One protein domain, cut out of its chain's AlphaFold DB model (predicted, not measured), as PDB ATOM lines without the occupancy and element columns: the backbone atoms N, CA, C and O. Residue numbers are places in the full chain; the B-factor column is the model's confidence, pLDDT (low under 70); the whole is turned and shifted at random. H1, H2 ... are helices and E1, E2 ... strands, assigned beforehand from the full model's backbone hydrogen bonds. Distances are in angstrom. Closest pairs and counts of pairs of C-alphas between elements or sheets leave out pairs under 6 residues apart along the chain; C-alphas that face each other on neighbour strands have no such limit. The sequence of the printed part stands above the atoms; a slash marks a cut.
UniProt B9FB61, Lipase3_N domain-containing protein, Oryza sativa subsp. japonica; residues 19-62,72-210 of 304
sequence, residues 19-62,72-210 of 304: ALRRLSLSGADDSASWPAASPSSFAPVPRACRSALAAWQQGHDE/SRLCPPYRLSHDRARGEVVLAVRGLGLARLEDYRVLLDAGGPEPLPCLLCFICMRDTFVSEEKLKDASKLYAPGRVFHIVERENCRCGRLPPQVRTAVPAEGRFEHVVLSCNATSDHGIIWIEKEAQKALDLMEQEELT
ATOM      1  N   ALA A  19      -7.526   3.318  24.018       71.31
ATOM      2  CA  ALA A  19      -8.681   3.834  23.290       71.31
ATOM      3  C   ALA A  19      -9.647   2.706  22.907       71.31
ATOM      4  O   ALA A  19     -10.835   2.810  23.190       71.31
ATOM      5  N   LEU A  20      -9.145   1.600  22.350       75.06
ATOM      6  CA  LEU A  20      -9.949   0.412  22.047       75.06
ATOM      7  C   LEU A  20     -10.645  -0.124  23.297       75.06
ATOM      8  O   LEU A  20     -11.834  -0.416  23.249       75.06
ATOM      9  N   ARG A  21      -9.931  -0.190  24.426       71.38
ATOM     10  CA  ARG A  21     -10.481  -0.658  25.698       71.38
ATOM     11  C   ARG A  21     -11.557   0.281  26.241       71.38
ATOM     12  O   ARG A  21     -12.613  -0.179  26.650       71.38
ATOM     13  N   ARG A  22     -11.331   1.595  26.196       67.88
ATOM     14  CA  ARG A  22     -12.305   2.605  26.634       67.88
ATOM     15  C   ARG A  22     -13.541   2.653  25.732       67.88
ATOM     16  O   ARG A  22     -14.616   3.000  26.197       67.88
ATOM     17  N   LEU A  23     -13.386   2.321  24.452       67.12
ATOM     18  CA  LEU A  23     -14.490   2.201  23.500       67.12
ATOM     19  C   LEU A  23     -15.233   0.861  23.629       67.12
ATOM     20  O   LEU A  23     -16.389   0.779  23.225       67.12
ATOM     21  N   SER A  24     -14.590  -0.175  24.179       67.06
ATOM     22  CA  SER A  24     -15.181  -1.503  24.378       67.06
ATOM     23  C   SER A  24     -15.756  -1.735  25.774       67.06
ATOM     24  O   SER A  24     -16.388  -2.763  25.981       67.06
ATOM     25  N   LEU A  25     -15.529  -0.834  26.730       64.62
ATOM     26  CA  LEU A  25     -16.125  -0.892  28.065       64.62
ATOM     27  C   LEU A  25     -17.352   0.014  28.110       64.62
ATOM     28  O   LEU A  25     -17.230   1.231  27.970       64.62
ATOM     29  N   SER A  26     -18.528  -0.585  28.304       67.75
ATOM     30  CA  SER A  26     -19.720   0.175  28.663       67.75
ATOM     31  C   SER A  26     -19.781   0.296  30.174       67.75
ATOM     32  O   SER A  26     -19.599  -0.698  30.871       67.75
ATOM     33  N   GLY A  27     -20.188   1.455  30.696       66.62
ATOM     34  CA  GLY A  27     -20.587   1.539  32.107       66.62
ATOM     35  C   GLY A  27     -21.719   0.556  32.450       66.62
ATOM     36  O   GLY A  27     -21.857   0.131  33.593       66.62
ATOM     37  N   ALA A  28     -22.512   0.124  31.456       72.56
ATOM     38  CA  ALA A  28     -23.532  -0.912  31.633       72.56
ATOM     39  C   ALA A  28     -22.954  -2.247  32.131       72.56
ATOM     40  O   ALA A  28     -23.637  -2.938  32.895       72.56
ATOM     41  N   ASP A  29     -21.717  -2.578  31.746       74.81
ATOM     42  CA  ASP A  29     -21.048  -3.832  32.101       74.81
ATOM     43  C   ASP A  29     -20.748  -3.892  33.608       74.81
ATOM     44  O   ASP A  29     -20.957  -4.931  34.237       74.81
ATOM     45  N   ASP A  30     -20.391  -2.755  34.220       75.81
ATOM     46  CA  ASP A  30     -20.070  -2.648  35.655       75.81
ATOM     47  C   ASP A  30     -21.268  -2.980  36.560       75.81
ATOM     48  O   ASP A  30     -21.121  -3.451  37.687       75.81
ATOM     49  N   SER A  31     -22.476  -2.767  36.039       81.00
ATOM     50  CA  SER A  31     -23.739  -3.029  36.736       81.00
ATOM     51  C   SER A  31     -24.481  -4.256  36.216       81.00
ATOM     52  O   SER A  31     -25.629  -4.474  36.595       81.00
ATOM     53  N   ALA A  32     -23.892  -5.037  35.305       82.19
ATOM     54  CA  ALA A  32     -24.583  -6.155  34.658       82.19
ATOM     55  C   ALA A  32     -25.089  -7.209  35.655       82.19
ATOM     56  O   ALA A  32     -26.114  -7.841  35.417       82.19
ATOM     57  N   SER A  33     -24.395  -7.369  36.784       86.25
ATOM     58  CA  SER A  33     -24.766  -8.284  37.865       86.25
ATOM     59  C   SER A  33     -25.739  -7.690  38.890       86.25
ATOM     60  O   SER A  33     -26.170  -8.402  39.796       86.25
ATOM     61  N   TRP A  34     -26.070  -6.398  38.798       88.50
ATOM     62  CA  TRP A  34     -26.892  -5.717  39.797       88.50
ATOM     63  C   TRP A  34     -28.383  -5.990  39.558       88.50
ATOM     64  O   TRP A  34     -28.833  -5.955  38.408       88.50
ATOM     65  N   PRO A  35     -29.176  -6.221  40.619       91.06
ATOM     66  CA  PRO A  35     -30.618  -6.375  40.484       91.06
ATOM     67  C   PRO A  35     -31.287  -5.079  40.001       91.06
ATOM     68  O   PRO A  35     -30.783  -3.970  40.216       91.06
ATOM     69  N   ALA A  36     -32.456  -5.226  39.374       90.19
ATOM     70  CA  ALA A  36     -33.318  -4.095  39.040       90.19
ATOM     71  C   ALA A  36     -33.784  -3.380  40.321       90.19
ATOM     72  O   ALA A  36     -34.077  -4.023  41.334       90.19
ATOM     73  N   ALA A  37     -33.831  -2.049  40.287       90.94
ATOM     74  CA  ALA A  37     -34.346  -1.255  41.399       90.94
ATOM     75  C   ALA A  37     -35.877  -1.362  41.494       90.94
ATOM     76  O   ALA A  37     -36.550  -1.556  40.486       90.94
ATOM     77  N   SER A  38     -36.442  -1.198  42.695       91.00
ATOM     78  CA  SER A  38     -37.890  -0.999  42.848       91.00
ATOM     79  C   SER A  38     -38.246   0.487  42.688       91.00
ATOM     80  O   SER A  38     -37.428   1.334  43.075       91.00
ATOM     81  N   PRO A  39     -39.460   0.832  42.212       91.31
ATOM     82  CA  PRO A  39     -39.899   2.228  42.084       91.31
ATOM     83  C   PRO A  39     -39.792   2.983  43.414       91.31
ATOM     84  O   PRO A  39     -39.214   4.066  43.488       91.31
ATOM     85  N   SER A  40     -40.232   2.350  44.506       89.31
ATOM     86  CA  SER A  40     -40.161   2.905  45.862       89.31
ATOM     87  C   SER A  40     -38.735   3.216  46.327       89.31
ATOM     88  O   SER A  40     -38.509   4.247  46.959       89.31
ATOM     89  N   SER A  41     -37.765   2.356  45.992       88.69
ATOM     90  CA  SER A  41     -36.358   2.571  46.347       88.69
ATOM     91  C   SER A  41     -35.721   3.701  45.539       88.69
ATOM     92  O   SER A  41     -34.839   4.391  46.043       88.69
ATOM     93  N   PHE A  42     -36.178   3.906  44.301       90.81
ATOM     94  CA  PHE A  42     -35.604   4.870  43.365       90.81
ATOM     95  C   PHE A  42     -36.273   6.254  43.419       90.81
ATOM     96  O   PHE A  42     -35.641   7.257  43.088       90.81
ATOM     97  N   ALA A  43     -37.509   6.348  43.918       89.50
ATOM     98  CA  ALA A  43     -38.274   7.592  44.054       89.50
ATOM     99  C   ALA A  43     -37.545   8.780  44.737       89.50
ATOM    100  O   ALA A  43     -37.840   9.937  44.412       89.50
ATOM    101  N   PRO A  44     -36.604   8.584  45.684       88.19
ATOM    102  CA  PRO A  44     -35.806   9.683  46.231       88.19
ATOM    103  C   PRO A  44     -34.823  10.319  45.236       88.19
ATOM    104  O   PRO A  44     -34.481  11.489  45.399       88.19
ATOM    105  N   VAL A  45     -34.379   9.599  44.200       88.69
ATOM    106  CA  VAL A  45     -33.275  10.027  43.323       88.69
ATOM    107  C   VAL A  45     -33.608  11.292  42.515       88.69
ATOM    108  O   VAL A  45     -32.871  12.271  42.659       88.69
ATOM    109  N   PRO A  46     -34.721  11.376  41.750       89.94
ATOM    110  CA  PRO A  46     -35.070  12.612  41.040       89.94
ATOM    111  C   PRO A  46     -35.242  13.810  41.990       89.94
ATOM    112  O   PRO A  46     -34.877  14.941  41.668       89.94
ATOM    113  N   ARG A  47     -35.751  13.562  43.205       87.56
ATOM    114  CA  ARG A  47     -35.946  14.595  44.237       87.56
ATOM    115  C   ARG A  47     -34.618  15.130  44.769       87.56
ATOM    116  O   ARG A  47     -34.476  16.343  44.940       87.56
ATOM    117  N   ALA A  48     -33.643  14.249  44.987       85.38
ATOM    118  CA  ALA A  48     -32.290  14.633  45.369       85.38
ATOM    119  C   ALA A  48     -31.631  15.493  44.279       85.38
ATOM    120  O   ALA A  48     -31.076  16.545  44.595       85.38
ATOM    121  N   CYS A  49     -31.781  15.126  42.998       85.88
ATOM    122  CA  CYS A  49     -31.284  15.931  41.875       85.88
ATOM    123  C   CYS A  49     -31.898  17.337  41.852       85.88
ATOM    124  O   CYS A  49     -31.171  18.323  41.734       85.88
ATOM    125  N   ARG A  50     -33.224  17.453  42.023       86.94
ATOM    126  CA  ARG A  50     -33.912  18.756  42.100       86.94
ATOM    127  C   ARG A  50     -33.440  19.593  43.285       86.94
ATOM    128  O   ARG A  50     -33.241  20.794  43.140       86.94
ATOM    129  N   SER A  51     -33.212  18.967  44.436       84.81
ATOM    130  CA  SER A  51     -32.703  19.656  45.629       84.81
ATOM    131  C   SER A  51     -31.278  20.181  45.421       84.81
ATOM    132  O   SER A  51     -30.979  21.313  45.794       84.81
ATOM    133  N   ALA A  52     -30.417  19.395  44.770       83.38
ATOM    134  CA  ALA A  52     -29.069  19.815  44.400       83.38
ATOM    135  C   ALA A  52     -29.076  20.944  43.352       83.38
ATOM    136  O   ALA A  52     -28.330  21.909  43.489       83.38
ATOM    137  N   LEU A  53     -29.961  20.881  42.352       82.44
ATOM    138  CA  LEU A  53     -30.169  21.958  41.375       82.44
ATOM    139  C   LEU A  53     -30.671  23.252  42.021       82.44
ATOM    140  O   LEU A  53     -30.212  24.340  41.678       82.44
ATOM    141  N   ALA A  54     -31.572  23.140  42.995       82.31
ATOM    142  CA  ALA A  54     -32.101  24.278  43.730       82.31
ATOM    143  C   ALA A  54     -30.993  25.050  44.476       82.31
ATOM    144  O   ALA A  54     -31.082  26.268  44.604       82.31
ATOM    145  N   ALA A  55     -29.921  24.381  44.920       79.19
ATOM    146  CA  ALA A  55     -28.778  25.050  45.547       79.19
ATOM    147  C   ALA A  55     -28.027  26.001  44.589       79.19
ATOM    148  O   ALA A  55     -27.395  26.945  45.053       79.19
ATOM    149  N   TRP A  56     -28.135  25.809  43.268       74.75
ATOM    150  CA  TRP A  56     -27.511  26.672  42.255       74.75
ATOM    151  C   TRP A  56     -28.358  27.888  41.851       74.75
ATOM    152  O   TRP A  56     -27.818  28.891  41.398       74.75
ATOM    153  N   GLN A  57     -29.677  27.849  42.054       68.31
ATOM    154  CA  GLN A  57     -30.615  28.910  41.638       68.31
ATOM    155  C   GLN A  57     -30.667  30.113  42.601       68.31
ATOM    156  O   GLN A  57     -31.575  30.941  42.542       68.31
ATOM    157  N   GLN A  58     -29.704  30.222  43.518       58.06
ATOM    158  CA  GLN A  58     -29.590  31.320  44.477       58.06
ATOM    159  C   GLN A  58     -29.241  32.621  43.723       58.06
ATOM    160  O   GLN A  58     -28.076  32.856  43.379       58.06
ATOM    161  N   GLY A  59     -30.272  33.408  43.394       50.59
ATOM    162  CA  GLY A  59     -30.151  34.732  42.770       50.59
ATOM    163  C   GLY A  59     -31.368  35.236  41.976       50.59
ATOM    164  O   GLY A  59     -31.450  36.434  41.752       50.59
ATOM    165  N   HIS A  60     -32.311  34.378  41.555       45.72
ATOM    166  CA  HIS A  60     -33.451  34.825  40.725       45.72
ATOM    167  C   HIS A  60     -34.790  34.951  41.470       45.72
ATOM    168  O   HIS A  60     -35.612  35.773  41.080       45.72
ATOM    169  N   ASP A  61     -34.982  34.214  42.569       44.38
ATOM    170  CA  ASP A  61     -36.261  34.141  43.296       44.38
ATOM    171  C   ASP A  61     -36.089  34.516  44.779       44.38
ATOM    172  O   ASP A  61     -36.475  33.784  45.690       44.38
ATOM    173  N   GLU A  62     -35.465  35.662  45.050       46.22
ATOM    174  CA  GLU A  62     -35.213  36.177  46.409       46.22
ATOM    175  C   GLU A  62     -36.482  36.698  47.126       46.22
ATOM    176  O   GLU A  62     -36.403  37.466  48.080       46.22
ATOM    177  N   SER A  72     -20.609  32.332  55.720       57.38
ATOM    178  CA  SER A  72     -19.417  32.128  56.533       57.38
ATOM    179  C   SER A  72     -18.258  31.810  55.593       57.38
ATOM    180  O   SER A  72     -18.407  30.932  54.746       57.38
ATOM    181  N   ARG A  73     -17.108  32.469  55.773       56.69
ATOM    182  CA  ARG A  73     -15.925  32.391  54.886       56.69
ATOM    183  C   ARG A  73     -15.418  30.972  54.570       56.69
ATOM    184  O   ARG A  73     -14.682  30.787  53.615       56.69
ATOM    185  N   LEU A  74     -15.820  29.974  55.358       62.97
ATOM    186  CA  LEU A  74     -15.341  28.592  55.279       62.97
ATOM    187  C   LEU A  74     -16.426  27.572  54.899       62.97
ATOM    188  O   LEU A  74     -16.147  26.376  54.879       62.97
ATOM    189  N   CYS A  75     -17.669  28.001  54.651       64.12
ATOM    190  CA  CYS A  75     -18.750  27.077  54.308       64.12
ATOM    191  C   CYS A  75     -19.092  27.193  52.819       64.12
ATOM    192  O   CYS A  75     -19.434  28.292  52.374       64.12
ATOM    193  N   PRO A  76     -19.030  26.088  52.051       68.62
ATOM    194  CA  PRO A  76     -19.516  26.095  50.683       68.62
ATOM    195  C   PRO A  76     -21.006  26.451  50.687       68.62
ATOM    196  O   PRO A  76     -21.728  26.043  51.602       68.62
ATOM    197  N   PRO A  77     -21.496  27.198  49.694       72.56
ATOM    198  CA  PRO A  77     -22.868  27.675  49.738       72.56
ATOM    199  C   PRO A  77     -23.858  26.509  49.730       72.56
ATOM    200  O   PRO A  77     -23.642  25.471  49.101       72.56
ATOM    201  N   TYR A  78     -24.943  26.669  50.475       79.44
ATOM    202  CA  TYR A  78     -25.893  25.597  50.714       79.44
ATOM    203  C   TYR A  78     -27.322  26.124  50.793       79.44
ATOM    204  O   TYR A  78     -27.575  27.295  51.084       79.44
ATOM    205  N   ARG A  79     -28.273  25.221  50.566       80.56
ATOM    206  CA  ARG A  79     -29.703  25.446  50.748       80.56
ATOM    207  C   ARG A  79     -30.245  24.401  51.715       80.56
ATOM    208  O   ARG A  79     -30.083  23.204  51.495       80.56
ATOM    209  N   LEU A  80     -30.888  24.870  52.782       84.56
ATOM    210  CA  LEU A  80     -31.614  24.028  53.726       84.56
ATOM    211  C   LEU A  80     -33.109  24.125  53.415       84.56
ATOM    212  O   LEU A  80     -33.673  25.218  53.441       84.56
ATOM    213  N   SER A  81     -33.748  22.998  53.129       83.06
ATOM    214  CA  SER A  81     -35.194  22.908  52.929       83.06
ATOM    215  C   SER A  81     -35.806  21.847  53.841       83.06
ATOM    216  O   SER A  81     -35.139  20.921  54.303       83.06
ATOM    217  N   HIS A  82     -37.092  22.008  54.139       85.81
ATOM    218  CA  HIS A  82     -37.861  21.075  54.953       85.81
ATOM    219  C   HIS A  82     -39.168  20.751  54.228       85.81
ATOM    220  O   HIS A  82     -39.999  21.635  54.021       85.81
ATOM    221  N   ASP A  83     -39.339  19.487  53.843       84.44
ATOM    222  CA  ASP A  83     -40.562  18.973  53.230       84.44
ATOM    223  C   ASP A  83     -41.416  18.299  54.308       84.44
ATOM    224  O   ASP A  83     -41.196  17.150  54.703       84.44
ATOM    225  N   ARG A  84     -42.429  19.029  54.783       86.88
ATOM    226  CA  ARG A  84     -43.340  18.547  55.826       86.88
ATOM    227  C   ARG A  84     -44.243  17.407  55.353       86.88
ATOM    228  O   ARG A  84     -44.640  16.594  56.181       86.88
ATOM    229  N   ALA A  85     -44.585  17.343  54.064       87.00
ATOM    230  CA  ALA A  85     -45.459  16.293  53.542       87.00
ATOM    231  C   ALA A  85     -44.770  14.924  53.582       87.00
ATOM    232  O   ALA A  85     -45.430  13.898  53.731       87.00
ATOM    233  N   ARG A  86     -43.436  14.922  53.481       80.62
ATOM    234  CA  ARG A  86     -42.605  13.714  53.478       80.62
ATOM    235  C   ARG A  86     -41.837  13.493  54.779       80.62
ATOM    236  O   ARG A  86     -41.314  12.405  54.988       80.62
ATOM    237  N   GLY A  87     -41.799  14.495  55.660       86.06
ATOM    238  CA  GLY A  87     -41.044  14.441  56.911       86.06
ATOM    239  C   GLY A  87     -39.530  14.481  56.691       86.06
ATOM    240  O   GLY A  87     -38.786  13.893  57.470       86.06
ATOM    241  N   GLU A  88     -39.074  15.143  55.626       85.56
ATOM    242  CA  GLU A  88     -37.670  15.172  55.210       85.56
ATOM    243  C   GLU A  88     -37.049  16.558  55.449       85.56
ATOM    244  O   GLU A  88     -37.665  17.594  55.192       85.56
ATOM    245  N   VAL A  89     -35.795  16.582  55.905       86.38
ATOM    246  CA  VAL A  89     -34.952  17.787  55.964       86.38
ATOM    247  C   VAL A  89     -33.806  17.592  54.981       86.38
ATOM    248  O   VAL A  89     -33.079  16.603  55.077       86.38
ATOM    249  N   VAL A  90     -33.635  18.522  54.045       85.56
ATOM    250  CA  VAL A  90     -32.638  18.419  52.978       85.56
ATOM    251  C   VAL A  90     -31.635  19.557  53.099       85.56
ATOM    252  O   VAL A  90     -31.994  20.730  53.022       85.56
ATOM    253  N   LEU A  91     -30.364  19.199  53.263       85.81
ATOM    254  CA  LEU A  91     -29.231  20.111  53.146       85.81
ATOM    255  C   LEU A  91     -28.551  19.859  51.799       85.81
ATOM    256  O   LEU A  91     -27.854  18.862  51.629       85.81
ATOM    257  N   ALA A  92     -28.762  20.758  50.843       83.81
ATOM    258  CA  ALA A  92     -28.111  20.710  49.542       83.81
ATOM    259  C   ALA A  92     -26.902  21.649  49.549       83.81
ATOM    260  O   ALA A  92     -27.063  22.863  49.647       83.81
ATOM    261  N   VAL A  93     -25.698  21.089  49.453       80.00
ATOM    262  CA  VAL A  93     -24.446  21.852  49.366       80.00
ATOM    263  C   VAL A  93     -24.051  21.954  47.898       80.00
ATOM    264  O   VAL A  93     -23.961  20.927  47.222       80.00
ATOM    265  N   ARG A  94     -23.827  23.171  47.393       75.69
ATOM    266  CA  ARG A  94     -23.339  23.369  46.024       75.69
ATOM    267  C   ARG A  94     -21.816  23.350  45.969       75.69
ATOM    268  O   ARG A  94     -21.133  23.719  46.924       75.69
ATOM    269  N   GLY A  95     -21.296  22.937  44.816       69.56
ATOM    270  CA  GLY A  95     -19.889  23.128  44.484       69.56
ATOM    271  C   GLY A  95     -19.550  24.610  44.287       69.56
ATOM    272  O   GLY A  95     -20.431  25.465  44.143       69.56
ATOM    273  N   LEU A  96     -18.253  24.904  44.266       66.94
ATOM    274  CA  LEU A  96     -17.735  26.219  43.903       66.94
ATOM    275  C   LEU A  96     -17.750  26.319  42.375       66.94
ATOM    276  O   LEU A  96     -17.038  25.580  41.699       66.94
ATOM    277  N   GLY A  97     -18.596  27.190  41.830       63.12
ATOM    278  CA  GLY A  97     -18.737  27.384  40.388       63.12
ATOM    279  C   GLY A  97     -17.627  28.238  39.784       63.12
ATOM    280  O   GLY A  97     -17.579  28.361  38.567       63.12
ATOM    281  N   LEU A  98     -16.771  28.859  40.615       65.62
ATOM    282  CA  LEU A  98     -15.676  29.777  40.241       65.62
ATOM    283  C   LEU A  98     -16.085  30.895  39.253       65.62
ATOM    284  O   LEU A  98     -15.243  31.594  38.702       65.62
ATOM    285  N   ALA A  99     -17.386  31.087  39.044       64.31
ATOM    286  CA  ALA A  99     -17.970  32.167  38.260       64.31
ATOM    287  C   ALA A  99     -18.328  33.370  39.146       64.31
ATOM    288  O   ALA A  99     -18.575  34.459  38.642       64.31
ATOM    289  N   ARG A 100     -18.381  33.176  40.472       62.19
ATOM    290  CA  ARG A 100     -18.690  34.213  41.461       62.19
ATOM    291  C   ARG A 100     -17.474  34.466  42.342       62.19
ATOM    292  O   ARG A 100     -16.829  33.519  42.787       62.19
ATOM    293  N   LEU A 101     -17.223  35.733  42.660       62.34
ATOM    294  CA  LEU A 101     -16.148  36.172  43.558       62.34
ATOM    295  C   LEU A 101     -16.171  35.452  44.919       62.34
ATOM    296  O   LEU A 101     -15.140  35.091  45.480       62.34
ATOM    297  N   GLU A 102     -17.368  35.205  45.437       65.62
ATOM    298  CA  GLU A 102     -17.600  34.504  46.705       65.62
ATOM    299  C   GLU A 102     -17.057  33.072  46.697       65.62
ATOM    300  O   GLU A 102     -16.577  32.588  47.721       65.62
ATOM    301  N   ASP A 103     -17.075  32.409  45.538       64.69
ATOM    302  CA  ASP A 103     -16.592  31.038  45.404       64.69
ATOM    303  C   ASP A 103     -15.056  30.979  45.483       64.69
ATOM    304  O   ASP A 103     -14.504  30.027  46.035       64.69
ATOM    305  N   TYR A 104     -14.365  32.021  45.002       63.47
ATOM    306  CA  TYR A 104     -12.912  32.157  45.143       63.47
ATOM    307  C   TYR A 104     -12.500  32.401  46.588       63.47
ATOM    308  O   TYR A 104     -11.500  31.844  47.034       63.47
ATOM    309  N   ARG A 105     -13.282  33.178  47.347       64.69
ATOM    310  CA  ARG A 105     -12.999  33.418  48.769       64.69
ATOM    311  C   ARG A 105     -12.984  32.115  49.566       64.69
ATOM    312  O   ARG A 105     -12.057  31.904  50.332       64.69
ATOM    313  N   VAL A 106     -13.932  31.204  49.325       67.56
ATOM    314  CA  VAL A 106     -13.952  29.884  49.987       67.56
ATOM    315  C   VAL A 106     -12.737  29.030  49.599       67.56
ATOM    316  O   VAL A 106     -12.197  28.321  50.444       67.56
ATOM    317  N   LEU A 107     -12.292  29.093  48.339       64.88
ATOM    318  CA  LEU A 107     -11.121  28.346  47.869       64.88
ATOM    319  C   LEU A 107      -9.807  28.882  48.467       64.88
ATOM    320  O   LEU A 107      -8.962  28.096  48.891       64.88
ATOM    321  N   LEU A 108      -9.649  30.207  48.502       65.31
ATOM    322  CA  LEU A 108      -8.419  30.884  48.919       65.31
ATOM    323  C   LEU A 108      -8.296  30.991  50.450       65.31
ATOM    324  O   LEU A 108      -7.209  30.776  50.985       65.31
ATOM    325  N   ASP A 109      -9.400  31.206  51.176       64.19
ATOM    326  CA  ASP A 109      -9.400  31.237  52.650       64.19
ATOM    327  C   ASP A 109      -9.185  29.838  53.269       64.19
ATOM    328  O   ASP A 109      -8.814  29.726  54.440       64.19
ATOM    329  N   ALA A 110      -9.372  28.755  52.500       59.31
ATOM    330  CA  ALA A 110      -9.142  27.381  52.953       59.31
ATOM    331  C   ALA A 110      -7.652  26.966  52.992       59.31
ATOM    332  O   ALA A 110      -7.346  25.850  53.420       59.31
ATOM    333  N   GLY A 111      -6.719  27.831  52.566       54.81
ATOM    334  CA  GLY A 111      -5.272  27.575  52.643       54.81
ATOM    335  C   GLY A 111      -4.780  26.418  51.763       54.81
ATOM    336  O   GLY A 111      -3.765  25.789  52.076       54.81
ATOM    337  N   GLY A 112      -5.510  26.092  50.692       56.66
ATOM    338  CA  GLY A 112      -5.146  25.021  49.764       56.66
ATOM    339  C   GLY A 112      -3.914  25.375  48.915       56.66
ATOM    340  O   GLY A 112      -3.749  26.535  48.543       56.66
ATOM    341  N   PRO A 113      -3.037  24.408  48.589       53.66
ATOM    342  CA  PRO A 113      -1.895  24.661  47.717       53.66
ATOM    343  C   PRO A 113      -2.359  25.003  46.294       53.66
ATOM    344  O   PRO A 113      -3.197  24.301  45.727       53.66
ATOM    345  N   GLU A 114      -1.764  26.048  45.716       54.47
ATOM    346  CA  GLU A 114      -1.893  26.433  44.306       54.47
ATOM    347  C   GLU A 114      -1.766  25.199  43.388       54.47
ATOM    348  O   GLU A 114      -0.735  24.507  43.421       54.47
ATOM    349  N   PRO A 115      -2.779  24.875  42.562       52.75
ATOM    350  CA  PRO A 115      -2.702  23.753  41.643       52.75
ATOM    351  C   PRO A 115      -1.766  24.112  40.485       52.75
ATOM    352  O   PRO A 115      -2.179  24.598  39.435       52.75
ATOM    353  N   LEU A 116      -0.471  23.852  40.667       55.09
ATOM    354  CA  LEU A 116       0.513  23.982  39.598       55.09
ATOM    355  C   LEU A 116       0.139  23.032  38.437       55.09
ATOM    356  O   LEU A 116      -0.128  21.849  38.681       55.09
ATOM    357  N   PRO A 117       0.182  23.479  37.166       55.94
ATOM    358  CA  PRO A 117      -0.173  22.666  35.994       55.94
ATOM    359  C   PRO A 117       0.564  21.315  35.918       55.94
ATOM    360  O   PRO A 117       0.041  20.322  35.410       55.94
ATOM    361  N   CYS A 118       1.780  21.254  36.463       52.38
ATOM    362  CA  CYS A 118       2.572  20.034  36.554       52.38
ATOM    363  C   CYS A 118       2.016  19.020  37.569       52.38
ATOM    364  O   CYS A 118       2.087  17.822  37.306       52.38
ATOM    365  N   LEU A 119       1.405  19.458  38.675       58.69
ATOM    366  CA  LEU A 119       0.777  18.572  39.661       58.69
ATOM    367  C   LEU A 119      -0.447  17.862  39.066       58.69
ATOM    368  O   LEU A 119      -0.598  16.657  39.245       58.69
ATOM    369  N   LEU A 120      -1.260  18.581  38.284       55.12
ATOM    370  CA  LEU A 120      -2.358  18.006  37.497       55.12
ATOM    371  C   LEU A 120      -1.844  16.934  36.529       55.12
ATOM    372  O   LEU A 120      -2.396  15.841  36.483       55.12
ATOM    373  N   CYS A 121      -0.738  17.196  35.826       52.34
ATOM    374  CA  CYS A 121      -0.125  16.219  34.926       52.34
ATOM    375  C   CYS A 121       0.368  14.960  35.672       52.34
ATOM    376  O   CYS A 121       0.124  13.838  35.222       52.34
ATOM    377  N   PHE A 122       0.988  15.119  36.847       55.78
ATOM    378  CA  PHE A 122       1.406  13.996  37.695       55.78
ATOM    379  C   PHE A 122       0.225  13.191  38.248       55.78
ATOM    380  O   PHE A 122       0.287  11.961  38.252       55.78
ATOM    381  N   ILE A 123      -0.850  13.854  38.681       58.59
ATOM    382  CA  ILE A 123      -2.080  13.198  39.148       58.59
ATOM    383  C   ILE A 123      -2.732  12.437  37.991       58.59
ATOM    384  O   ILE A 123      -3.000  11.248  38.133       58.59
ATOM    385  N   CYS A 124      -2.878  13.061  36.818       51.16
ATOM    386  CA  CYS A 124      -3.412  12.408  35.625       51.16
ATOM    387  C   CYS A 124      -2.599  11.169  35.233       51.16
ATOM    388  O   CYS A 124      -3.183  10.121  34.968       51.16
ATOM    389  N   MET A 125      -1.262  11.247  35.220       60.75
ATOM    390  CA  MET A 125      -0.428  10.080  34.921       60.75
ATOM    391  C   MET A 125      -0.586   8.990  35.981       60.75
ATOM    392  O   MET A 125      -0.830   7.837  35.632       60.75
ATOM    393  N   ARG A 126      -0.508   9.334  37.271       67.06
ATOM    394  CA  ARG A 126      -0.698   8.374  38.367       67.06
ATOM    395  C   ARG A 126      -2.039   7.652  38.252       67.06
ATOM    396  O   ARG A 126      -2.064   6.432  38.382       67.06
ATOM    397  N   ASP A 127      -3.109   8.391  37.980       56.06
ATOM    398  CA  ASP A 127      -4.468   7.861  37.888       56.06
ATOM    399  C   ASP A 127      -4.660   7.021  36.606       56.06
ATOM    400  O   ASP A 127      -5.345   6.002  36.629       56.06
ATOM    401  N   THR A 128      -3.957   7.359  35.517       58.41
ATOM    402  CA  THR A 128      -3.920   6.560  34.273       58.41
ATOM    403  C   THR A 128      -3.194   5.221  34.458       58.41
ATOM    404  O   THR A 128      -3.534   4.237  33.800       58.41
ATOM    405  N   PHE A 129      -2.211   5.157  35.361       59.84
ATOM    406  CA  PHE A 129      -1.430   3.949  35.652       59.84
ATOM    407  C   PHE A 129      -1.916   3.177  36.893       59.84
ATOM    408  O   PHE A 129      -1.200   2.306  37.400       59.84
ATOM    409  N   VAL A 130      -3.128   3.444  37.394       63.41
ATOM    410  CA  VAL A 130      -3.714   2.634  38.472       63.41
ATOM    411  C   VAL A 130      -3.988   1.221  37.955       63.41
ATOM    412  O   VAL A 130      -4.768   1.004  37.032       63.41
ATOM    413  N   SER A 131      -3.340   0.231  38.572       62.41
ATOM    414  CA  SER A 131      -3.585  -1.187  38.299       62.41
ATOM    415  C   SER A 131      -5.033  -1.556  38.621       62.41
ATOM    416  O   SER A 131      -5.504  -1.253  39.718       62.41
ATOM    417  N   GLU A 132      -5.703  -2.302  37.744       65.88
ATOM    418  CA  GLU A 132      -7.113  -2.686  37.929       65.88
ATOM    419  C   GLU A 132      -7.380  -3.502  39.193       65.88
ATOM    420  O   GLU A 132      -8.474  -3.453  39.739       65.88
ATOM    421  N   GLU A 133      -6.376  -4.197  39.729       66.62
ATOM    422  CA  GLU A 133      -6.493  -4.877  41.022       66.62
ATOM    423  C   GLU A 133      -6.839  -3.919  42.167       66.62
ATOM    424  O   GLU A 133      -7.563  -4.298  43.084       66.62
ATOM    425  N   LYS A 134      -6.394  -2.659  42.089       63.94
ATOM    426  CA  LYS A 134      -6.739  -1.616  43.064       63.94
ATOM    427  C   LYS A 134      -8.162  -1.082  42.879       63.94
ATOM    428  O   LYS A 134      -8.703  -0.527  43.829       63.94
ATOM    429  N   LEU A 135      -8.760  -1.279  41.701       64.75
ATOM    430  CA  LEU A 135     -10.134  -0.888  41.362       64.75
ATOM    431  C   LEU A 135     -11.160  -1.994  41.673       64.75
ATOM    432  O   LEU A 135     -12.355  -1.770  41.549       64.75
ATOM    433  N   LYS A 136     -10.727  -3.190  42.096       69.94
ATOM    434  CA  LYS A 136     -11.649  -4.276  42.492       69.94
ATOM    435  C   LYS A 136     -12.339  -4.024  43.832       69.94
ATOM    436  O   LYS A 136     -13.357  -4.641  44.126       69.94
ATOM    437  N   ASP A 137     -11.762  -3.160  44.658       73.44
ATOM    438  CA  ASP A 137     -12.292  -2.847  45.977       73.44
ATOM    439  C   ASP A 137     -13.345  -1.739  45.876       73.44
ATOM    440  O   ASP A 137     -13.024  -0.551  45.830       73.44
ATOM    441  N   ALA A 138     -14.615  -2.140  45.841       70.06
ATOM    442  CA  ALA A 138     -15.740  -1.220  45.708       70.06
ATOM    443  C   ALA A 138     -15.808  -0.195  46.859       70.06
ATOM    444  O   ALA A 138     -16.248   0.932  46.641       70.06
ATOM    445  N   SER A 139     -15.292  -0.533  48.049       69.38
ATOM    446  CA  SER A 139     -15.247   0.376  49.204       69.38
ATOM    447  C   SER A 139     -14.284   1.555  49.029       69.38
ATOM    448  O   SER A 139     -14.423   2.576  49.698       69.38
ATOM    449  N   LYS A 140     -13.317   1.436  48.109       72.56
ATOM    450  CA  LYS A 140     -12.408   2.529  47.731       72.56
ATOM    451  C   LYS A 140     -12.975   3.414  46.624       72.56
ATOM    452  O   LYS A 140     -12.500   4.531  46.451       72.56
ATOM    453  N   LEU A 141     -13.937   2.899  45.859       69.88
ATOM    454  CA  LEU A 141     -14.524   3.581  44.705       69.88
ATOM    455  C   LEU A 141     -15.811   4.321  45.051       69.88
ATOM    456  O   LEU A 141     -16.085   5.376  44.483       69.88
ATOM    457  N   TYR A 142     -16.592   3.774  45.977       69.00
ATOM    458  CA  TYR A 142     -17.891   4.307  46.340       69.00
ATOM    459  C   TYR A 142     -17.902   4.713  47.804       69.00
ATOM    460  O   TYR A 142     -17.410   3.995  48.675       69.00
ATOM    461  N   ALA A 143     -18.523   5.859  48.078       68.25
ATOM    462  CA  ALA A 143     -18.954   6.156  49.432       68.25
ATOM    463  C   ALA A 143     -19.895   5.030  49.914       68.25
ATOM    464  O   ALA A 143     -20.646   4.480  49.099       68.25
ATOM    465  N   PRO A 144     -19.872   4.680  51.213       74.06
ATOM    466  CA  PRO A 144     -20.831   3.732  51.768       74.06
ATOM    467  C   PRO A 144     -22.262   4.170  51.434       74.06
ATOM    468  O   PRO A 144     -22.552   5.360  51.489       74.06
ATOM    469  N   GLY A 145     -23.147   3.239  51.076       76.06
ATOM    470  CA  GLY A 145     -24.528   3.554  50.687       76.06
ATOM    471  C   GLY A 145     -25.030   2.808  49.450       76.06
ATOM    472  O   GLY A 145     -24.398   1.872  48.959       76.06
ATOM    473  N   ARG A 146     -26.212   3.207  48.961       82.12
ATOM    474  CA  ARG A 146     -26.915   2.550  47.855       82.12
ATOM    475  C   ARG A 146     -26.636   3.266  46.539       82.12
ATOM    476  O   ARG A 146     -27.071   4.389  46.307       82.12
ATOM    477  N   VAL A 147     -25.991   2.573  45.618       83.50
ATOM    478  CA  VAL A 147     -25.740   3.108  44.283       83.50
ATOM    479  C   VAL A 147     -26.883   2.716  43.356       83.50
ATOM    480  O   VAL A 147     -27.347   1.571  43.359       83.50
ATOM    481  N   PHE A 148     -27.341   3.685  42.567       85.69
ATOM    482  CA  PHE A 148     -28.261   3.475  41.459       85.69
ATOM    483  C   PHE A 148     -27.522   3.754  40.159       85.69
ATOM    484  O   PHE A 148     -26.883   4.794  40.016       85.69
ATOM    485  N   HIS A 149     -27.625   2.834  39.213       85.69
ATOM    486  CA  HIS A 149     -27.056   2.990  37.890       85.69
ATOM    487  C   HIS A 149     -28.176   3.022  36.851       85.69
ATOM    488  O   HIS A 149     -28.929   2.057  36.708       85.69
ATOM    489  N   ILE A 150     -28.289   4.158  36.160       86.56
ATOM    490  CA  ILE A 150     -29.271   4.395  35.101       86.56
ATOM    491  C   ILE A 150     -28.607   4.046  33.769       86.56
ATOM    492  O   ILE A 150     -27.734   4.766  33.284       86.56
ATOM    493  N   VAL A 151     -29.018   2.932  33.175       81.38
ATOM    494  CA  VAL A 151     -28.499   2.455  31.893       81.38
ATOM    495  C   VAL A 151     -29.368   3.023  30.771       81.38
ATOM    496  O   VAL A 151     -30.467   2.537  30.523       81.38
ATOM    497  N   GLU A 152     -28.873   4.062  30.093       73.38
ATOM    498  CA  GLU A 152     -29.543   4.697  28.938       73.38
ATOM    499  C   GLU A 152     -29.010   4.173  27.583       73.38
ATOM    500  O   GLU A 152     -29.656   4.302  26.537       73.38
ATOM    501  N   ARG A 153     -27.800   3.593  27.579       69.06
ATOM    502  CA  ARG A 153     -27.101   3.130  26.370       69.06
ATOM    503  C   ARG A 153     -26.419   1.786  26.587       69.06
ATOM    504  O   ARG A 153     -25.766   1.565  27.603       69.06
ATOM    505  N   GLU A 154     -26.512   0.932  25.576       64.50
ATOM    506  CA  GLU A 154     -25.716  -0.289  25.464       64.50
ATOM    507  C   GLU A 154     -24.488  -0.059  24.580       64.50
ATOM    508  O   GLU A 154     -24.479   0.819  23.709       64.50
ATOM    509  N   ASN A 155     -23.446  -0.867  24.786       56.34
ATOM    510  CA  ASN A 155     -22.225  -0.750  24.004       56.34
ATOM    511  C   ASN A 155     -22.489  -1.002  22.514       56.34
ATOM    512  O   ASN A 155     -23.191  -1.940  22.136       56.34
ATOM    513  N   CYS A 156     -21.891  -0.162  21.666       55.69
ATOM    514  CA  CYS A 156     -21.893  -0.302  20.207       55.69
ATOM    515  C   CYS A 156     -23.268  -0.236  19.509       55.69
ATOM    516  O   CYS A 156     -23.347  -0.539  18.317       55.69
ATOM    517  N   ARG A 157     -24.343   0.192  20.187       58.00
ATOM    518  CA  ARG A 157     -25.653   0.421  19.554       58.00
ATOM    519  C   ARG A 157     -25.952   1.911  19.409       58.00
ATOM    520  O   ARG A 157     -25.913   2.675  20.369       58.00
ATOM    521  N   CYS A 158     -26.287   2.321  18.188       53.91
ATOM    522  CA  CYS A 158     -26.755   3.670  17.893       53.91
ATOM    523  C   CYS A 158     -28.232   3.793  18.305       53.91
ATOM    524  O   CYS A 158     -29.120   3.471  17.523       53.91
ATOM    525  N   GLY A 159     -28.505   4.225  19.537       59.75
ATOM    526  CA  GLY A 159     -29.868   4.490  20.005       59.75
ATOM    527  C   GLY A 159     -29.934   4.771  21.506       59.75
ATOM    528  O   GLY A 159     -29.106   4.271  22.264       59.75
ATOM    529  N   ARG A 160     -30.906   5.586  21.933       64.75
ATOM    530  CA  ARG A 160     -31.270   5.732  23.351       64.75
ATOM    531  C   ARG A 160     -32.339   4.689  23.661       64.75
ATOM    532  O   ARG A 160     -33.381   4.686  23.006       64.75
ATOM    533  N   LEU A 161     -32.061   3.792  24.598       65.69
ATOM    534  CA  LEU A 161     -33.034   2.812  25.083       65.69
ATOM    535  C   LEU A 161     -33.910   3.453  26.175       65.69
ATOM    536  O   LEU A 161     -33.532   4.497  26.719       65.69
ATOM    537  N   PRO A 162     -35.088   2.886  26.498       77.75
ATOM    538  CA  PRO A 162     -35.767   3.248  27.736       77.75
ATOM    539  C   PRO A 162     -34.807   3.001  28.915       77.75
ATOM    540  O   PRO A 162     -34.155   1.953  28.946       77.75
ATOM    541  N   PRO A 163     -34.670   3.961  29.843       84.25
ATOM    542  CA  PRO A 163     -33.685   3.875  30.909       84.25
ATOM    543  C   PRO A 163     -34.013   2.717  31.846       84.25
ATOM    544  O   PRO A 163     -35.128   2.615  32.353       84.25
ATOM    545  N   GLN A 164     -33.028   1.860  32.101       85.19
ATOM    546  CA  GLN A 164     -33.147   0.787  33.087       85.19
ATOM    547  C   GLN A 164     -32.357   1.136  34.338       85.19
ATOM    548  O   GLN A 164     -31.183   1.498  34.257       85.19
ATOM    549  N   VAL A 165     -32.985   0.993  35.503       89.62
ATOM    550  CA  VAL A 165     -32.356   1.318  36.784       89.62
ATOM    551  C   VAL A 165     -31.924   0.045  37.489       89.62
ATOM    552  O   VAL A 165     -32.740  -0.816  37.822       89.62
ATOM    553  N   ARG A 166     -30.626  -0.049  37.767       88.75
ATOM    554  CA  ARG A 166     -30.039  -1.121  38.573       88.75
ATOM    555  C   ARG A 166     -29.540  -0.576  39.897       88.75
ATOM    556  O   ARG A 166     -29.111   0.574  39.966       88.75
ATOM    557  N   THR A 167     -29.579  -1.384  40.950       89.81
ATOM    558  CA  THR A 167     -29.155  -0.949  42.285       89.81
ATOM    559  C   THR A 167     -28.277  -1.974  42.983       89.81
ATOM    560  O   THR A 167     -28.516  -3.175  42.900       89.81
ATOM    561  N   ALA A 168     -27.268  -1.487  43.700       86.56
ATOM    562  CA  ALA A 168     -26.429  -2.287  44.580       86.56
ATOM    563  C   ALA A 168     -26.005  -1.470  45.806       86.56
ATOM    564  O   ALA A 168     -26.067  -0.240  45.807       86.56
ATOM    565  N   VAL A 169     -25.549  -2.156  46.851       84.44
ATOM    566  CA  VAL A 169     -24.901  -1.546  48.020       84.44
ATOM    567  C   VAL A 169     -23.435  -1.991  47.997       84.44
ATOM    568  O   VAL A 169     -23.117  -3.045  48.543       84.44
ATOM    569  N   PRO A 170     -22.548  -1.269  47.285       73.44
ATOM    570  CA  PRO A 170     -21.152  -1.680  47.112       73.44
ATOM    571  C   PRO A 170     -20.331  -1.621  48.406       73.44
ATOM    572  O   PRO A 170     -19.356  -2.354  48.541       73.44
ATOM    573  N   ALA A 171     -20.719  -0.763  49.350       74.50
ATOM    574  CA  ALA A 171     -20.122  -0.675  50.674       74.50
ATOM    575  C   ALA A 171     -21.221  -0.463  51.721       74.50
ATOM    576  O   ALA A 171     -22.021   0.473  51.620       74.50
ATOM    577  N   GLU A 172     -21.264  -1.346  52.719       70.44
ATOM    578  CA  GLU A 172     -22.187  -1.231  53.847       70.44
ATOM    579  C   GLU A 172     -21.858   0.014  54.679       70.44
ATOM    580  O   GLU A 172     -20.695   0.332  54.938       70.44
ATOM    581  N   GLY A 173     -22.886   0.728  55.129       65.38
ATOM    582  CA  GLY A 173     -22.704   1.874  56.006       65.38
ATOM    583  C   GLY A 173     -24.005   2.394  56.588       65.38
ATOM    584  O   GLY A 173     -25.096   1.941  56.251       65.38
ATOM    585  N   ARG A 174     -23.871   3.352  57.507       59.09
ATOM    586  CA  ARG A 174     -24.965   3.851  58.355       59.09
ATOM    587  C   ARG A 174     -26.001   4.710  57.615       59.09
ATOM    588  O   ARG A 174     -27.036   5.036  58.187       59.09
ATOM    589  N   PHE A 175     -25.728   5.097  56.378       57.75
ATOM    590  CA  PHE A 175     -26.498   6.101  55.661       57.75
ATOM    591  C   PHE A 175     -26.888   5.591  54.268       57.75
ATOM    592  O   PHE A 175     -26.054   5.070  53.525       57.75
ATOM    593  N   GLU A 176     -28.156   5.769  53.900       62.28
ATOM    594  CA  GLU A 176     -28.664   5.493  52.555       62.28
ATOM    595  C   GLU A 176     -28.281   6.650  51.621       62.28
ATOM    596  O   GLU A 176     -29.025   7.609  51.435       62.28
ATOM    597  N   HIS A 177     -27.065   6.608  51.082       59.75
ATOM    598  CA  HIS A 177     -26.573   7.631  50.162       59.75
ATOM    599  C   HIS A 177     -26.896   7.280  48.713       59.75
ATOM    600  O   HIS A 177     -26.648   6.150  48.313       59.75
ATOM    601  N   VAL A 178     -27.373   8.254  47.929       59.28
ATOM    602  CA  VAL A 178     -27.475   8.166  46.463       59.28
ATOM    603  C   VAL A 178     -26.205   8.758  45.860       59.28
ATOM    604  O   VAL A 178     -25.944   9.951  46.015       59.28
ATOM    605  N   VAL A 179     -25.424   7.941  45.156       56.84
ATOM    606  CA  VAL A 179     -24.250   8.403  44.400       56.84
ATOM    607  C   VAL A 179     -24.628   8.527  42.928       56.84
ATOM    608  O   VAL A 179     -25.004   7.540  42.299       56.84
ATOM    609  N   LEU A 180     -24.521   9.736  42.379       58.31
ATOM    610  CA  LEU A 180     -24.777  10.023  40.968       58.31
ATOM    611  C   LEU A 180     -23.443  10.106  40.221       58.31
ATOM    612  O   LEU A 180     -22.750  11.118  40.293       58.31
ATOM    613  N   SER A 181     -23.058   9.042  39.515       49.88
ATOM    614  CA  SER A 181     -21.858   9.060  38.675       49.88
ATOM    615  C   SER A 181     -22.189   9.594  37.283       49.88
ATOM    616  O   SER A 181     -22.969   8.990  36.549       49.88
ATOM    617  N   CYS A 182     -21.561  10.699  36.894       50.44
ATOM    618  CA  CYS A 182     -21.532  11.186  35.518       50.44
ATOM    619  C   CYS A 182     -20.087  11.355  35.069       50.44
ATOM    620  O   CYS A 182     -19.245  11.793  35.854       50.44
ATOM    621  N   ASN A 183     -19.808  11.072  33.795       40.75
ATOM    622  CA  ASN A 183     -18.608  11.610  33.159       40.75
ATOM    623  C   ASN A 183     -18.662  13.142  33.287       40.75
ATOM    624  O   ASN A 183     -19.646  13.753  32.870       40.75
ATOM    625  N   ALA A 184     -17.620  13.727  33.881       40.72
ATOM    626  CA  ALA A 184     -17.378  15.168  33.961       40.72
ATOM    627  C   ALA A 184     -17.707  15.824  32.601       40.72
ATOM    628  O   ALA A 184     -17.287  15.317  31.566       40.72
ATOM    629  N   THR A 185     -18.523  16.874  32.497       38.94
ATOM    630  CA  THR A 185     -18.322  18.218  33.059       38.94
ATOM    631  C   THR A 185     -19.604  19.064  32.890       38.94
ATOM    632  O   THR A 185     -20.234  18.995  31.833       38.94
ATOM    633  N   SER A 186     -19.906  19.942  33.859       52.00
ATOM    634  CA  SER A 186     -20.961  20.991  33.905       52.00
ATOM    635  C   SER A 186     -22.301  20.641  34.573       52.00
ATOM    636  O   SER A 186     -22.764  19.501  34.528       52.00
ATOM    637  N   ASP A 187     -22.947  21.671  35.136       55.12
ATOM    638  CA  ASP A 187     -24.277  21.650  35.776       55.12
ATOM    639  C   ASP A 187     -25.381  21.055  34.887       55.12
ATOM    640  O   ASP A 187     -26.389  20.541  35.368       55.12
ATOM    641  N   HIS A 188     -25.172  21.031  33.568       62.94
ATOM    642  CA  HIS A 188     -26.059  20.346  32.633       62.94
ATOM    643  C   HIS A 188     -26.157  18.843  32.931       62.94
ATOM    644  O   HIS A 188     -27.210  18.254  32.706       62.94
ATOM    645  N   GLY A 189     -25.103  18.226  33.478       74.50
ATOM    646  CA  GLY A 189     -25.083  16.809  33.836       74.50
ATOM    647  C   GLY A 189     -26.167  16.443  34.848       74.50
ATOM    648  O   GLY A 189     -26.921  15.505  34.611       74.50
ATOM    649  N   ILE A 190     -26.326  17.218  35.927       79.00
ATOM    650  CA  ILE A 190     -27.339  16.915  36.948       79.00
ATOM    651  C   ILE A 190     -28.771  17.155  36.444       79.00
ATOM    652  O   ILE A 190     -29.673  16.407  36.809       79.00
ATOM    653  N   ILE A 191     -28.975  18.119  35.534       82.38
ATOM    654  CA  ILE A 191     -30.262  18.317  34.839       82.38
ATOM    655  C   ILE A 191     -30.601  17.093  33.980       82.38
ATOM    656  O   ILE A 191     -31.742  16.638  33.972       82.38
ATOM    657  N   TRP A 192     -29.623  16.547  33.252       82.31
ATOM    658  CA  TRP A 192     -29.823  15.338  32.450       82.31
ATOM    659  C   TRP A 192     -30.128  14.117  33.317       82.31
ATOM    660  O   TRP A 192     -31.054  13.375  32.993       82.31
ATOM    661  N   ILE A 193     -29.411  13.940  34.432       84.62
ATOM    662  CA  ILE A 193     -29.694  12.866  35.394       84.62
ATOM    663  C   ILE A 193     -31.113  12.991  35.935       84.62
ATOM    664  O   ILE A 193     -31.812  11.991  36.010       84.62
ATOM    665  N   GLU A 194     -31.548  14.195  36.320       88.62
ATOM    666  CA  GLU A 194     -32.895  14.422  36.852       88.62
ATOM    667  C   GLU A 194     -33.971  13.995  35.854       88.62
ATOM    668  O   GLU A 194     -34.855  13.216  36.210       88.62
ATOM    669  N   LYS A 195     -33.839  14.424  34.595       88.56
ATOM    670  CA  LYS A 195     -34.782  14.079  33.526       88.56
ATOM    671  C   LYS A 195     -34.827  12.582  33.260       88.56
ATOM    672  O   LYS A 195     -35.912  12.016  33.146       88.56
ATOM    673  N   GLU A 196     -33.664  11.939  33.160       88.62
ATOM    674  CA  GLU A 196     -33.616  10.507  32.865       88.62
ATOM    675  C   GLU A 196     -34.060   9.670  34.070       88.62
ATOM    676  O   GLU A 196     -34.752   8.671  33.895       88.62
ATOM    677  N   ALA A 197     -33.754  10.109  35.294       89.81
ATOM    678  CA  ALA A 197     -34.243   9.479  36.514       89.81
ATOM    679  C   ALA A 197     -35.765   9.614  36.648       89.81
ATOM    680  O   ALA A 197     -36.427   8.645  36.999       89.81
ATOM    681  N   GLN A 198     -36.343  10.779  36.339       92.69
ATOM    682  CA  GLN A 198     -37.795  10.953  36.377       92.69
ATOM    683  C   GLN A 198     -38.478  10.067  35.330       92.69
ATOM    684  O   GLN A 198     -39.382   9.311  35.664       92.69
ATOM    685  N   LYS A 199     -37.977  10.072  34.092       90.75
ATOM    686  CA  LYS A 199     -38.475   9.203  33.020       90.75
ATOM    687  C   LYS A 199     -38.374   7.718  33.380       90.75
ATOM    688  O   LYS A 199     -39.286   6.959  33.070       90.75
ATOM    689  N   ALA A 200     -37.284   7.298  34.019       90.81
ATOM    690  CA  ALA A 200     -37.131   5.926  34.485       90.81
ATOM    691  C   ALA A 200     -38.138   5.582  35.586       90.81
ATOM    692  O   ALA A 200     -38.772   4.537  35.511       90.81
ATOM    693  N   LEU A 201     -38.331   6.471  36.564       92.31
ATOM    694  CA  LEU A 201     -39.301   6.269  37.639       92.31
ATOM    695  C   LEU A 201     -40.729   6.124  37.090       92.31
ATOM    696  O   LEU A 201     -41.412   5.172  37.455       92.31
ATOM    697  N   ASP A 202     -41.135   6.993  36.163       93.31
ATOM    698  CA  ASP A 202     -42.467   6.956  35.548       93.31
ATOM    699  C   ASP A 202     -42.711   5.631  34.796       93.31
ATOM    700  O   ASP A 202     -43.801   5.062  34.857       93.31
ATOM    701  N   LEU A 203     -41.691   5.113  34.097       90.94
ATOM    702  CA  LEU A 203     -41.762   3.813  33.418       90.94
ATOM    703  C   LEU A 203     -41.875   2.656  34.418       90.94
ATOM    704  O   LEU A 203     -42.695   1.761  34.228       90.94
ATOM    705  N   MET A 204     -41.087   2.690  35.493       90.25
ATOM    706  CA  MET A 204     -41.120   1.661  36.533       90.25
ATOM    707  C   MET A 204     -42.482   1.623  37.253       90.25
ATOM    708  O   MET A 204     -42.988   0.541  37.546       90.25
ATOM    709  N   GLU A 205     -43.102   2.781  37.502       90.31
ATOM    710  CA  GLU A 205     -44.453   2.880  38.076       90.31
ATOM    711  C   GLU A 205     -45.530   2.344  37.117       90.31
ATOM    712  O   GLU A 205     -46.448   1.640  37.540       90.31
ATOM    713  N   GLN A 206     -45.418   2.622  35.813       88.62
ATOM    714  CA  GLN A 206     -46.334   2.072  34.807       88.62
ATOM    715  C   GLN A 206     -46.251   0.545  34.727       88.62
ATOM    716  O   GLN A 206     -47.286  -0.123  34.676       88.62
ATOM    717  N   GLU A 207     -45.041  -0.017  34.747       85.50
ATOM    718  CA  GLU A 207     -44.844  -1.467  34.760       85.50
ATOM    719  C   GLU A 207     -45.477  -2.102  36.008       85.50
ATOM    720  O   GLU A 207     -46.220  -3.077  35.878       85.50
ATOM    721  N   GLU A 208     -45.289  -1.512  37.195       83.75
ATOM    722  CA  GLU A 208     -45.890  -1.999  38.446       83.75
ATOM    723  C   GLU A 208     -47.429  -2.020  38.393       83.75
ATOM    724  O   GLU A 208     -48.046  -2.993  38.826       83.75
ATOM    725  N   LEU A 209     -48.058  -1.003  37.791       78.69
ATOM    726  CA  LEU A 209     -49.518  -0.934  37.628       78.69
ATOM    727  C   LEU A 209     -50.077  -1.967  36.635       78.69
ATOM    728  O   LEU A 209     -51.245  -2.347  36.732       78.69
ATOM    729  N   THR A 210     -49.271  -2.408  35.665       74.94
ATOM    730  CA  THR A 210     -49.687  -3.405  34.660       74.94
ATOM    731  C   THR A 210     -49.526  -4.852  35.122       74.94
ATOM    732  O   THR A 210     -50.096  -5.760  34.507       74.94
TER     733      THR A 210
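This is residues 19 to 62 and 72 to 210 of the 304 residues of the protein "Lipase3_N domain-containing protein" of Oryza sativa subsp. japonica (UniProt B9FB61). The long helix H9 and the shorter H4 lie side by side, with the hairpin of E1 and E2 packed on H4 and the hairpin of E3 and E4 beside residues 193 to 204 of H9. From H5 a loose arc swings out through H6 and H7, where residues 111 to 136 stand free, and comes back through H8 to E3, leaving an open gap between arc and body. The printed part has 183 residues, with nine named helices and four named strands in the order H1 H2 H3 H4 E1 E2 H5 H6 H7 H8 E3 E4 H9; each of its two sheets is an antiparallel pair. The class is mixed, helices and strands. The whole is only just compact, close to loose, with a radius of gyration of the C-alphas of 19.1 A and spans of 55 by 48 by 35 A.

E3, residues 145 to 151, and E4, residues 164 to 171, form an antiparallel hairpin at 153 degrees, with N 149 and O 166 within hydrogen-bond range at 2.8 A. Residues 146 to 147 of E3 also pair, parallel, with residues 178 to 179. The closest C-alphas of E4 and H9, residues 188 to 210, are those of Gln 164 and Ala 200, 6.7 A apart. With its residues 190 to 198, H9 touches H4, residues 44 to 54; the closest C-alphas, of Pro 46 and Glu 194, are 5.1 A apart, and the two run opposite ways at a shallow tilt of 28 degrees. With residues 201 to 205, H9 touches H3, residues 39 to 42; the closest C-alphas, of Pro 39 and Met 204, are 5.7 A apart. E1, residues 78 to 83, and E2, residues 88 to 93, form the other antiparallel hairpin, at 167 degrees, with N 81 and O 90 at 2.9 A; Ala 52 of H4 and Ala 92 of E2 have the closest C-alphas of these two elements, 5.3 A apart. Ser 139 of H8, residues 138 to 141, and Ala 171 of E4 have the closest C-alphas of that pair, 5.2 A apart; those of Ala 28 of H2, residues 27 to 30, and Val 151 of E3 are 6.0 A apart. H5, residues 101 to 109, H6, residues 117 to 128, H7, residues 132 to 135, and H1, residues 19 to 24, touch no helix. Every O i to N i+4 pair is within hydrogen-bond range in H1, H4, H5, H6 and H9; H2, H3, H7 and H8 are too short for one.

H1 begins at C-alpha 19, (-8.681, 3.834, 23.290). H9 measures 33.6 A and ends at C-alpha 210, (-49.687, -3.405, 34.660); E4 measures 21.9 A, E3 19.2 A and H6 16.6 A.

Residues 63 to 71 are not printed, and C-alphas 62 and 72 are 19.2 A apart across the cut. The links E3 to E4 and E4 to H9 are long. Mean pLDDT of the printed part is 72.2; 88 residues are under 70, among them 95 to 136 and 173 to 188.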